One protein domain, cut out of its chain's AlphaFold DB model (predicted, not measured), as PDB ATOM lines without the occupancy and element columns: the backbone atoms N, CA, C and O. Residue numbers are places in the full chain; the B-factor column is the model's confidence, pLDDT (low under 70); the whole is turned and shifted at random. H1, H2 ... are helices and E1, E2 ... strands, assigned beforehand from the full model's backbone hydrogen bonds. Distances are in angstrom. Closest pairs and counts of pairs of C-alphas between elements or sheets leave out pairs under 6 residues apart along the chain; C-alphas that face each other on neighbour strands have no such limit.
ATOM      1  N   GLU A  38       6.277  13.186 -17.178       81.94
ATOM      2  CA  GLU A  38       7.693  12.995 -17.474       81.94
ATOM      3  C   GLU A  38       8.174  14.099 -18.411       81.94
ATOM      4  O   GLU A  38       7.560  14.358 -19.448       81.94
ATOM      5  N   ILE A  39       9.278  14.751 -18.063       83.62
ATOM      6  CA  ILE A  39       9.902  15.741 -18.937       83.62
ATOM      7  C   ILE A  39      10.662  14.994 -20.031       83.62
ATOM      8  O   ILE A  39      11.501  14.144 -19.748       83.62
ATOM      9  N   ILE A  40      10.373  15.324 -21.281       88.06
ATOM     10  CA  ILE A  40      11.016  14.753 -22.460       88.06
ATOM     11  C   ILE A  40      11.464  15.857 -23.410       88.06
ATOM     12  O   ILE A  40      10.905  16.954 -23.429       88.06
ATOM     13  N   ASP A  41      12.461  15.548 -24.225       87.81
ATOM     14  CA  ASP A  41      13.012  16.495 -25.185       87.81
ATOM     15  C   ASP A  41      12.042  16.768 -26.351       87.81
ATOM     16  O   ASP A  41      11.380  15.857 -26.869       87.81
ATOM     17  N   ALA A  42      11.973  18.025 -26.790       85.75
ATOM     18  CA  ALA A  42      11.169  18.462 -27.927       85.75
ATOM     19  C   ALA A  42      11.461  17.680 -29.221       85.75
ATOM     20  O   ALA A  42      10.542  17.400 -29.995       85.75
ATOM     21  N   GLU A  43      12.710  17.285 -29.462       87.69
ATOM     22  CA  GLU A  43      13.121  16.506 -30.633       87.69
ATOM     23  C   GLU A  43      12.487  15.110 -30.636       87.69
ATOM     24  O   GLU A  43      12.101  14.580 -31.685       87.69
ATOM     25  N   THR A  44      12.272  14.540 -29.446       86.94
ATOM     26  CA  THR A  44      11.538  13.278 -29.299       86.94
ATOM     27  C   THR A  44      10.094  13.441 -29.764       86.94
ATOM     28  O   THR A  44       9.583  12.595 -30.498       86.94
ATOM     29  N   VAL A  45       9.429  14.540 -29.394       86.19
ATOM     30  CA  VAL A  45       8.049  14.818 -29.828       86.19
ATOM     31  C   VAL A  45       7.983  15.049 -31.334       86.19
ATOM     32  O   VAL A  45       7.121  14.472 -31.997       86.19
ATOM     33  N   LYS A  46       8.930  15.803 -31.903       86.56
ATOM     34  CA  LYS A  46       9.020  15.982 -33.359       86.56
ATOM     35  C   LYS A  46       9.128  14.650 -34.087       86.56
ATOM     36  O   LYS A  46       8.383  14.412 -35.031       86.56
ATOM     37  N   THR A  47       9.984  13.758 -33.600       89.31
ATOM     38  CA  THR A  47      10.172  12.424 -34.181       89.31
ATOM     39  C   THR A  47       8.907  11.573 -34.057       89.31
ATOM     40  O   THR A  47       8.487  10.929 -35.013       89.31
ATOM     41  N   LEU A  48       8.249  11.594 -32.893       88.44
ATOM     42  CA  LEU A  48       7.036  10.809 -32.637       88.44
ATOM     43  C   LEU A  48       5.852  11.198 -33.529       88.44
ATOM     44  O   LEU A  48       5.030  10.337 -33.845       88.44
ATOM     45  N   PHE A  49       5.760  12.476 -33.898       86.38
ATOM     46  CA  PHE A  49       4.661  13.040 -34.683       86.38
ATOM     47  C   PHE A  49       5.066  13.443 -36.110       86.38
ATOM     48  O   PHE A  49       4.248  14.014 -36.826       86.38
ATOM     49  N   ASN A  50       6.296  13.132 -36.538       89.19
ATOM     50  CA  ASN A  50       6.874  13.550 -37.822       89.19
ATOM     51  C   ASN A  50       6.744  15.065 -38.086       89.19
ATOM     52  O   ASN A  50       6.336  15.492 -39.166       89.19
ATOM     53  N   LEU A  51       7.068  15.887 -37.086       85.00
ATOM     54  CA  LEU A  51       7.008  17.346 -37.171       85.00
ATOM     55  C   LEU A  51       8.373  17.921 -37.555       85.00
ATOM     56  O   LEU A  51       9.396  17.538 -36.998       85.00
ATOM     57  N   THR A  52       8.387  18.907 -38.450       84.69
ATOM     58  CA  THR A  52       9.599  19.660 -38.819       84.69
ATOM     59  C   THR A  52       9.946  20.757 -37.812       84.69
ATOM     60  O   THR A  52      11.116  21.092 -37.647       84.69
ATOM     61  N   PHE A  53       8.952  21.322 -37.123       79.88
ATOM     62  CA  PHE A  53       9.138  22.329 -36.078       79.88
ATOM     63  C   PHE A  53       8.002  22.272 -35.050       79.88
ATOM     64  O   PHE A  53       6.893  21.840 -35.367       79.88
ATOM     65  N   LEU A  54       8.277  22.734 -33.827       79.25
ATOM     66  CA  LEU A  54       7.257  22.972 -32.805       79.25
ATOM     67  C   LEU A  54       6.955  24.479 -32.757       79.25
ATOM     68  O   LEU A  54       7.894  25.280 -32.716       79.25
ATOM     69  N   PRO A  55       5.683  24.902 -32.836       71.00
ATOM     70  CA  PRO A  55       5.328  26.310 -32.695       71.00
ATOM     71  C   PRO A  55       5.646  26.807 -31.278       71.00
ATOM     72  O   PRO A  55       5.364  26.098 -30.325       71.00
ATOM     73  N   GLN A  56       6.073  28.066 -31.117       69.62
ATOM     74  CA  GLN A  56       6.326  28.700 -29.801       69.62
ATOM     75  C   GLN A  56       5.057  28.962 -28.955       69.62
ATOM     76  O   GLN A  56       5.034  29.836 -28.092       69.62
ATOM     77  N   LYS A  57       3.955  28.273 -29.245       75.56
ATOM     78  CA  LYS A  57       2.719  28.327 -28.463       75.56
ATOM     79  C   LYS A  57       2.570  27.006 -27.733       75.56
ATOM     80  O   LYS A  57       3.009  25.985 -28.246       75.56
ATOM     81  N   THR A  58       1.887  27.013 -26.595       81.50
ATOM     82  CA  THR A  58       1.575  25.765 -25.904       81.50
ATOM     83  C   THR A  58       0.769  24.854 -26.824       81.50
ATOM     84  O   THR A  58      -0.314  25.224 -27.282       81.50
ATOM     85  N   ASN A  59       1.320  23.682 -27.123       83.38
ATOM     86  CA  ASN A  59       0.701  22.690 -27.995       83.38
ATOM     87  C   ASN A  59       0.515  21.381 -27.243       83.38
ATOM     88  O   ASN A  59       1.386  20.966 -26.481       83.38
ATOM     89  N   VAL A  60      -0.613  20.723 -27.509       86.94
ATOM     90  CA  VAL A  60      -0.957  19.423 -26.935       86.94
ATOM     91  C   VAL A  60      -1.022  18.397 -28.060       86.94
ATOM     92  O   VAL A  60      -1.859  18.502 -28.956       86.94
ATOM     93  N   TYR A  61      -0.151  17.392 -28.008       87.19
ATOM     94  CA  TYR A  61      -0.115  16.290 -28.964       87.19
ATOM     95  C   TYR A  61      -0.564  14.997 -28.294       87.19
ATOM     96  O   TYR A  61      -0.142  14.684 -27.182       87.19
ATOM     97  N   ARG A  62      -1.398  14.207 -28.973       89.56
ATOM     98  CA  ARG A  62      -1.881  12.916 -28.464       89.56
ATOM     99  C   ARG A  62      -1.427  11.786 -29.357       89.56
ATOM    100  O   ARG A  62      -1.699  11.793 -30.554       89.56
ATOM    101  N   ARG A  63      -0.750  10.799 -28.773       85.69
ATOM    102  CA  ARG A  63      -0.282   9.625 -29.510       85.69
ATOM    103  C   ARG A  63      -1.249   8.471 -29.293       85.69
ATOM    104  O   ARG A  63      -1.414   8.009 -28.163       85.69
ATOM    105  N   CYS A  64      -1.838   7.999 -30.388       85.69
ATOM    106  CA  CYS A  64      -2.813   6.916 -30.390       85.69
ATOM    107  C   CYS A  64      -2.200   5.661 -31.000       85.69
ATOM    108  O   CYS A  64      -1.702   5.683 -32.123       85.69
ATOM    109  N   TYR A  65      -2.161   4.593 -30.216       83.06
ATOM    110  CA  TYR A  65      -1.554   3.313 -30.565       83.06
ATOM    111  C   TYR A  65      -2.117   2.233 -29.630       83.06
ATOM    112  O   TYR A  65      -2.963   2.521 -28.785       83.06
ATOM    113  N   VAL A  66      -1.689   0.981 -29.790       83.06
ATOM    114  CA  VAL A  66      -2.036  -0.071 -28.824       83.06
ATOM    115  C   VAL A  66      -1.333   0.236 -27.508       83.06
ATOM    116  O   VAL A  66      -0.104   0.262 -27.436       83.06
ATOM    117  N   CYS A  67      -2.113   0.528 -26.480       79.69
ATOM    118  CA  CYS A  67      -1.572   1.076 -25.250       79.69
ATOM    119  C   CYS A  67      -0.753   0.055 -24.469       79.69
ATOM    120  O   CYS A  67      -1.090  -1.130 -24.465       79.69
ATOM    121  N   PRO A  68       0.320   0.507 -23.794       73.44
ATOM    122  CA  PRO A  68       1.127  -0.382 -22.981       73.44
ATOM    123  C   PRO A  68       0.281  -0.953 -21.847       73.44
ATOM    124  O   PRO A  68      -0.609  -0.285 -21.320       73.44
ATOM    125  N   CYS A  69       0.575  -2.189 -21.476       71.38
ATOM    126  CA  CYS A  69      -0.082  -2.885 -20.383       71.38
ATOM    127  C   CYS A  69       0.131  -2.140 -19.063       71.38
ATOM    128  O   CYS A  69       1.197  -1.568 -18.843       71.38
ATOM    129  N   CYS A  70      -0.853  -2.188 -18.173       71.06
ATOM    130  CA  CYS A  70      -0.710  -1.685 -16.809       71.06
ATOM    131  C   CYS A  70      -0.568  -2.869 -15.859       71.06
ATOM    132  O   CYS A  70      -1.366  -3.802 -15.939       71.06
ATOM    133  N   ASN A  71       0.445  -2.859 -14.990       69.88
ATOM    134  CA  ASN A  71       0.696  -3.932 -14.016       69.88
ATOM    135  C   ASN A  71       0.668  -5.344 -14.648       69.88
ATOM    136  O   ASN A  71       0.105  -6.284 -14.092       69.88
ATOM    137  N   GLY A  72       1.213  -5.487 -15.864       67.19
ATOM    138  CA  GLY A  72       1.229  -6.753 -16.610       67.19
ATOM    139  C   GLY A  72      -0.094  -7.155 -17.284       67.19
ATOM    140  O   GLY A  72      -0.140  -8.200 -17.931       67.19
ATOM    141  N   LYS A  73      -1.157  -6.345 -17.193       63.31
ATOM    142  CA  LYS A  73      -2.460  -6.592 -17.836       63.31
ATOM    143  C   LYS A  73      -2.624  -5.762 -19.111       63.31
ATOM    144  O   LYS A  73      -2.554  -4.532 -19.082       63.31
ATOM    145  N   CYS A  74      -2.858  -6.443 -20.231       66.19
ATOM    146  CA  CYS A  74      -3.032  -5.854 -21.560       66.19
ATOM    147  C   CYS A  74      -4.420  -6.241 -22.089       66.19
ATOM    148  O   CYS A  74      -4.587  -7.345 -22.595       66.19
ATOM    149  N   ASN A  75      -5.425  -5.373 -21.973       58.69
ATOM    150  CA  ASN A  75      -6.812  -5.722 -22.317       58.69
ATOM    151  C   ASN A  75      -7.374  -4.975 -23.532       58.69
ATOM    152  O   ASN A  75      -8.585  -4.988 -23.741       58.69
ATOM    153  N   LEU A  76      -6.540  -4.355 -24.372       63.09
ATOM    154  CA  LEU A  76      -7.042  -3.606 -25.528       63.09
ATOM    155  C   LEU A  76      -6.450  -4.102 -26.849       63.09
ATOM    156  O   LEU A  76      -5.294  -3.809 -27.148       63.09
ATOM    157  N   PRO A  77      -7.255  -4.779 -27.693       60.09
ATOM    158  CA  PRO A  77      -6.924  -4.965 -29.103       60.09
ATOM    159  C   PRO A  77      -7.169  -3.688 -29.931       60.09
ATOM    160  O   PRO A  77      -6.995  -3.698 -31.147       60.09
ATOM    161  N   THR A  78      -7.609  -2.591 -29.305       70.19
ATOM    162  CA  THR A  78      -8.025  -1.359 -29.977       70.19
ATOM    163  C   THR A  78      -6.974  -0.256 -29.859       70.19
ATOM    164  O   THR A  78      -6.335  -0.062 -28.825       70.19
ATOM    165  N   ILE A  79      -6.797   0.492 -30.951       80.81
ATOM    166  CA  ILE A  79      -5.974   1.705 -30.974       80.81
ATOM    167  C   ILE A  79      -6.687   2.776 -30.145       80.81
ATOM    168  O   ILE A  79      -7.833   3.116 -30.435       80.81
ATOM    169  N   THR A  80      -6.006   3.338 -29.146       81.25
ATOM    170  CA  THR A  80      -6.519   4.474 -28.366       81.25
ATOM    171  C   THR A  80      -5.392   5.426 -27.961       81.25
ATOM    172  O   THR A  80      -4.207   5.106 -28.066       81.25
ATOM    173  N   CYS A  81      -5.742   6.654 -27.586       83.31
ATOM    174  CA  CYS A  81      -4.790   7.719 -27.282       83.31
ATOM    175  C   CYS A  81      -4.375   7.664 -25.814       83.31
ATOM    176  O   CYS A  81      -5.067   8.177 -24.943       83.31
ATOM    177  N   CYS A  82      -3.226   7.050 -25.553       84.19
ATOM    178  CA  CYS A  82      -2.761   6.772 -24.192       84.19
ATOM    179  C   CYS A  82      -1.672   7.703 -23.686       84.19
ATOM    180  O   CYS A  82      -1.339   7.682 -22.504       84.19
ATOM    181  N   ARG A  83      -1.106   8.526 -24.569       85.56
ATOM    182  CA  ARG A  83      -0.093   9.509 -24.198       85.56
ATOM    183  C   ARG A  83      -0.468  10.882 -24.714       85.56
ATOM    184  O   ARG A  83      -0.839  11.026 -25.878       85.56
ATOM    185  N   GLU A  84      -0.296  11.864 -23.849       88.62
ATOM    186  CA  GLU A  84      -0.399  13.282 -24.147       88.62
ATOM    187  C   GLU A  84       0.962  13.943 -23.950       88.62
ATOM    188  O   GLU A  84       1.740  13.548 -23.085       88.62
ATOM    189  N   PHE A  85       1.263  14.917 -24.795       88.75
ATOM    190  CA  PHE A  85       2.527  15.628 -24.842       88.75
ATOM    191  C   PHE A  85       2.217  17.120 -24.876       88.75
ATOM    192  O   PHE A  85       1.661  17.595 -25.864       88.75
ATOM    193  N   THR A  86       2.582  17.847 -23.827       89.75
ATOM    194  CA  THR A  86       2.403  19.300 -23.748       89.75
ATOM    195  C   THR A  86       3.751  19.979 -23.927       89.75
ATOM    196  O   THR A  86       4.639  19.804 -23.097       89.75
ATOM    197  N   CYS A  87       3.924  20.720 -25.015       87.44
ATOM    198  CA  CYS A  87       5.161  21.433 -25.340       87.44
ATOM    199  C   CYS A  87       4.980  22.943 -25.179       87.44
ATOM    200  O   CYS A  87       3.860  23.439 -25.320       87.44
ATOM    201  N   ASP A  88       6.085  23.655 -24.934       81.00
ATOM    202  CA  ASP A  88       6.140  25.125 -24.911       81.00
ATOM    203  C   ASP A  88       5.156  25.742 -23.900       81.00
ATOM    204  O   ASP A  88       4.423  26.700 -24.167       81.00
ATOM    205  N   GLU A  89       5.107  25.137 -22.714       73.69
ATOM    206  CA  GLU A  89       4.308  25.613 -21.592       73.69
ATOM    207  C   GLU A  89       5.051  26.762 -20.877       73.69
ATOM    208  O   GLU A  89       6.214  26.599 -20.484       73.69
ATOM    209  N   PRO A  90       4.428  27.945 -20.713       65.62
ATOM    210  CA  PRO A  90       5.078  29.092 -20.089       65.62
ATOM    211  C   PRO A  90       5.464  28.772 -18.639       65.62
ATOM    212  O   PRO A  90       4.628  28.370 -17.836       65.62
ATOM    213  N   GLY A  91       6.743  28.960 -18.303       65.88
ATOM    214  CA  GLY A  91       7.294  28.624 -16.984       65.88
ATOM    215  C   GLY A  91       7.943  27.238 -16.890       65.88
ATOM    216  O   GLY A  91       8.470  26.898 -15.831       65.88
ATOM    217  N   LYS A  92       7.963  26.453 -17.976       68.81
ATOM    218  CA  LYS A  92       8.752  25.214 -18.077       68.81
ATOM    219  C   LYS A  92      10.049  25.412 -18.867       68.81
ATOM    220  O   LYS A  92      10.258  26.452 -19.490       68.81
ATOM    221  N   GLN A  93      10.948  24.425 -18.791       69.69
ATOM    222  CA  GLN A  93      12.233  24.477 -19.491       69.69
ATOM    223  C   GLN A  93      12.023  24.643 -21.008       69.69
ATOM    224  O   GLN A  93      11.245  23.891 -21.600       69.69
ATOM    225  N   PRO A  94      12.710  25.604 -21.648       65.31
ATOM    226  CA  PRO A  94      12.626  25.792 -23.090       65.31
ATOM    227  C   PRO A  94      13.167  24.557 -23.817       65.31
ATOM    228  O   PRO A  94      14.217  24.031 -23.456       65.31
ATOM    229  N   GLY A  95      12.445  24.093 -24.840       74.44
ATOM    230  CA  GLY A  95      12.804  22.880 -25.583       74.44
ATOM    231  C   GLY A  95      12.404  21.568 -24.900       74.44
ATOM    232  O   GLY A  95      12.757  20.500 -25.395       74.44
ATOM    233  N   ALA A  96      11.645  21.626 -23.806       82.44
ATOM    234  CA  ALA A  96      11.105  20.447 -23.149       82.44
ATOM    235  C   ALA A  96       9.587  20.341 -23.340       82.44
ATOM    236  O   ALA A  96       8.858  21.336 -23.362       82.44
ATOM    237  N   CYS A  97       9.107  19.106 -23.428       86.44
ATOM    238  CA  CYS A  97       7.697  18.768 -23.408       86.44
ATOM    239  C   CYS A  97       7.398  17.887 -22.198       86.44
ATOM    240  O   CYS A  97       8.232  17.113 -21.735       86.44
ATOM    241  N   VAL A  98       6.181  17.978 -21.690       87.50
ATOM    242  CA  VAL A  98       5.689  17.157 -20.591       87.50
ATOM    243  C   VAL A  98       4.872  16.024 -21.184       87.50
ATOM    244  O   VAL A  98       3.856  16.259 -21.835       87.50
ATOM    245  N   ARG A  99       5.298  14.788 -20.954       86.56
ATOM    246  CA  ARG A  99       4.567  13.585 -21.328       86.56
ATOM    247  C   ARG A  99       3.680  13.140 -20.179       86.56
ATOM    248  O   ARG A  99       4.174  12.846 -19.098       86.56
ATOM    249  N   ARG A 100       2.387  12.995 -20.435       84.75
ATOM    250  CA  ARG A 100       1.418  12.422 -19.499       84.75
ATOM    251  C   ARG A 100       0.849  11.130 -20.062       84.75
ATOM    252  O   ARG A 100       0.542  11.034 -21.252       84.75
ATOM    253  N   THR A 101       0.701  10.135 -19.200       80.19
ATOM    254  CA  THR A 101      -0.082   8.942 -19.518       80.19
ATOM    255  C   THR A 101      -1.546   9.287 -19.284       80.19
ATOM    256  O   THR A 101      -1.927   9.607 -18.165       80.19
ATOM    257  N   LEU A 102      -2.351   9.269 -20.344       77.69
ATOM    258  CA  LEU A 102      -3.799   9.475 -20.241       77.69
ATOM    259  C   LEU A 102      -4.496   8.198 -19.790       77.69
ATOM    260  O   LEU A 102      -5.441   8.219 -19.013       77.69
ATOM    261  N   PHE A 103      -4.028   7.085 -20.337       71.56
ATOM    262  CA  PHE A 103      -4.636   5.788 -20.172       71.56
ATOM    263  C   PHE A 103      -3.564   4.730 -20.391       71.56
ATOM    264  O   PHE A 103      -2.620   4.935 -21.157       71.56
ATOM    265  N   CYS A 104      -3.693   3.598 -19.726       68.75
ATOM    266  CA  CYS A 104      -2.918   2.409 -20.043       68.75
ATOM    267  C   CYS A 104      -3.847   1.343 -20.621       68.75
ATOM    268  O   CYS A 104      -5.043   1.555 -20.727       68.75
ATOM    269  N   GLY A 105      -3.306   0.218 -21.074       60.59
ATOM    270  CA  GLY A 105      -3.999  -0.841 -21.815       60.59
ATOM    271  C   GLY A 105      -5.195  -1.526 -21.120       60.59
ATOM    272  O   GLY A 105      -5.584  -2.606 -21.550       60.59
ATOM    273  N   CYS A 106      -5.759  -0.957 -20.061       55.09
ATOM    274  CA  CYS A 106      -6.825  -1.474 -19.208       55.09
ATOM    275  C   CYS A 106      -7.848  -0.357 -18.943       55.09
ATOM    276  O   CYS A 106      -7.472   0.780 -18.693       55.09
ATOM    277  N   ASN A 107      -9.142  -0.671 -18.962       55.06
ATOM    278  CA  ASN A 107     -10.191   0.228 -18.468       55.06
ATOM    279  C   ASN A 107     -10.183   0.310 -16.926       55.06
ATOM    280  O   ASN A 107      -9.591  -0.551 -16.273       55.06
ATOM    281  N   GLU A 108     -10.860   1.319 -16.354       54.69
ATOM    282  CA  GLU A 108     -11.001   1.512 -14.892       54.69
ATOM    283  C   GLU A 108     -11.488   0.243 -14.168       54.69
ATOM    284  O   GLU A 108     -11.129   0.006 -13.023       54.69
ATOM    285  N   GLU A 109     -12.240  -0.620 -14.855       53.56
ATOM    286  CA  GLU A 109     -12.730  -1.891 -14.310       53.56
ATOM    287  C   GLU A 109     -11.651  -2.979 -14.164       53.56
ATOM    288  O   GLU A 109     -11.829  -3.908 -13.384       53.56
ATOM    289  N   ASN A 110     -10.547  -2.908 -14.918       49.12
ATOM    290  CA  ASN A 110      -9.545  -3.981 -14.997       49.12
ATOM    291  C   ASN A 110      -8.156  -3.588 -14.483       49.12
ATOM    292  O   ASN A 110      -7.262  -4.444 -14.418       49.12
ATOM    293  N   CYS A 111      -7.969  -2.319 -14.127       52.28
ATOM    294  CA  CYS A 111      -6.742  -1.822 -13.531       52.28
ATOM    295  C   CYS A 111      -6.889  -1.693 -12.015       52.28
ATOM    296  O   CYS A 111      -7.534  -0.780 -11.517       52.28
ATOM    297  N   HIS A 112      -6.292  -2.655 -11.312       48.78
ATOM    298  CA  HIS A 112      -6.162  -2.705  -9.859       48.78
ATOM    299  C   HIS A 112      -4.682  -2.624  -9.493       48.78
ATOM    300  O   HIS A 112      -3.871  -3.252 -10.225       48.78
TER     301      HIS A 112
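Overview. This is residues 38 to 112 of the 112 residues of an uncharacterized protein of Eragrostis curvula (weeping love grass) (UniProt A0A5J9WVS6). A strongly twisted antiparallel sheet, in the order E1 E4 E3 E2, has one short helix, H1, over one face near one end; the loop of residues 67 to 78 extends from the other. The 75 printed residues, under half in named elements, run E1 H1 E2 E3 E4, class mixed. The whole is elongated, 39 by 24 by 16 A, and only just loose, close to compact, with radius of gyration of the C-alphas 14.0 A.

Along the chain. E3 is residues 79 to 87, 23.3 A; E2 59 to 66, 22.9 A; E4 96 to 101, ending at C-alpha (-0.082, 8.942, -19.518); E1 38 to 41, from C-alpha (7.693, 12.995, -17.474); H1 42 to 49.

Arrangement. E2, E3 and E4 form a meander, successive antiparallel neighbours in two hairpins; N 61 and O 85 are 2.8 A apart, N 86 and O 98 2.8 A. E1 pairs antiparallel with E4, N 40 to O 97 2.8 A. H1 is on the sheet, height 8.9 A; the closest C-alphas to E4 are Ala 42 and Ala 96, 5.2 A. Each O i to N i+4 pair in H1 is within hydrogen-bond range.

Size, cuts and confidence. The C-alphas farthest apart, Thr 52 and His 112, are 39.8 A apart. The printed part has no cut; E2 to E3 is a long link. pLDDT is under 70 at residues 56, 71 to 77, 90 to 94 and 104 to 112.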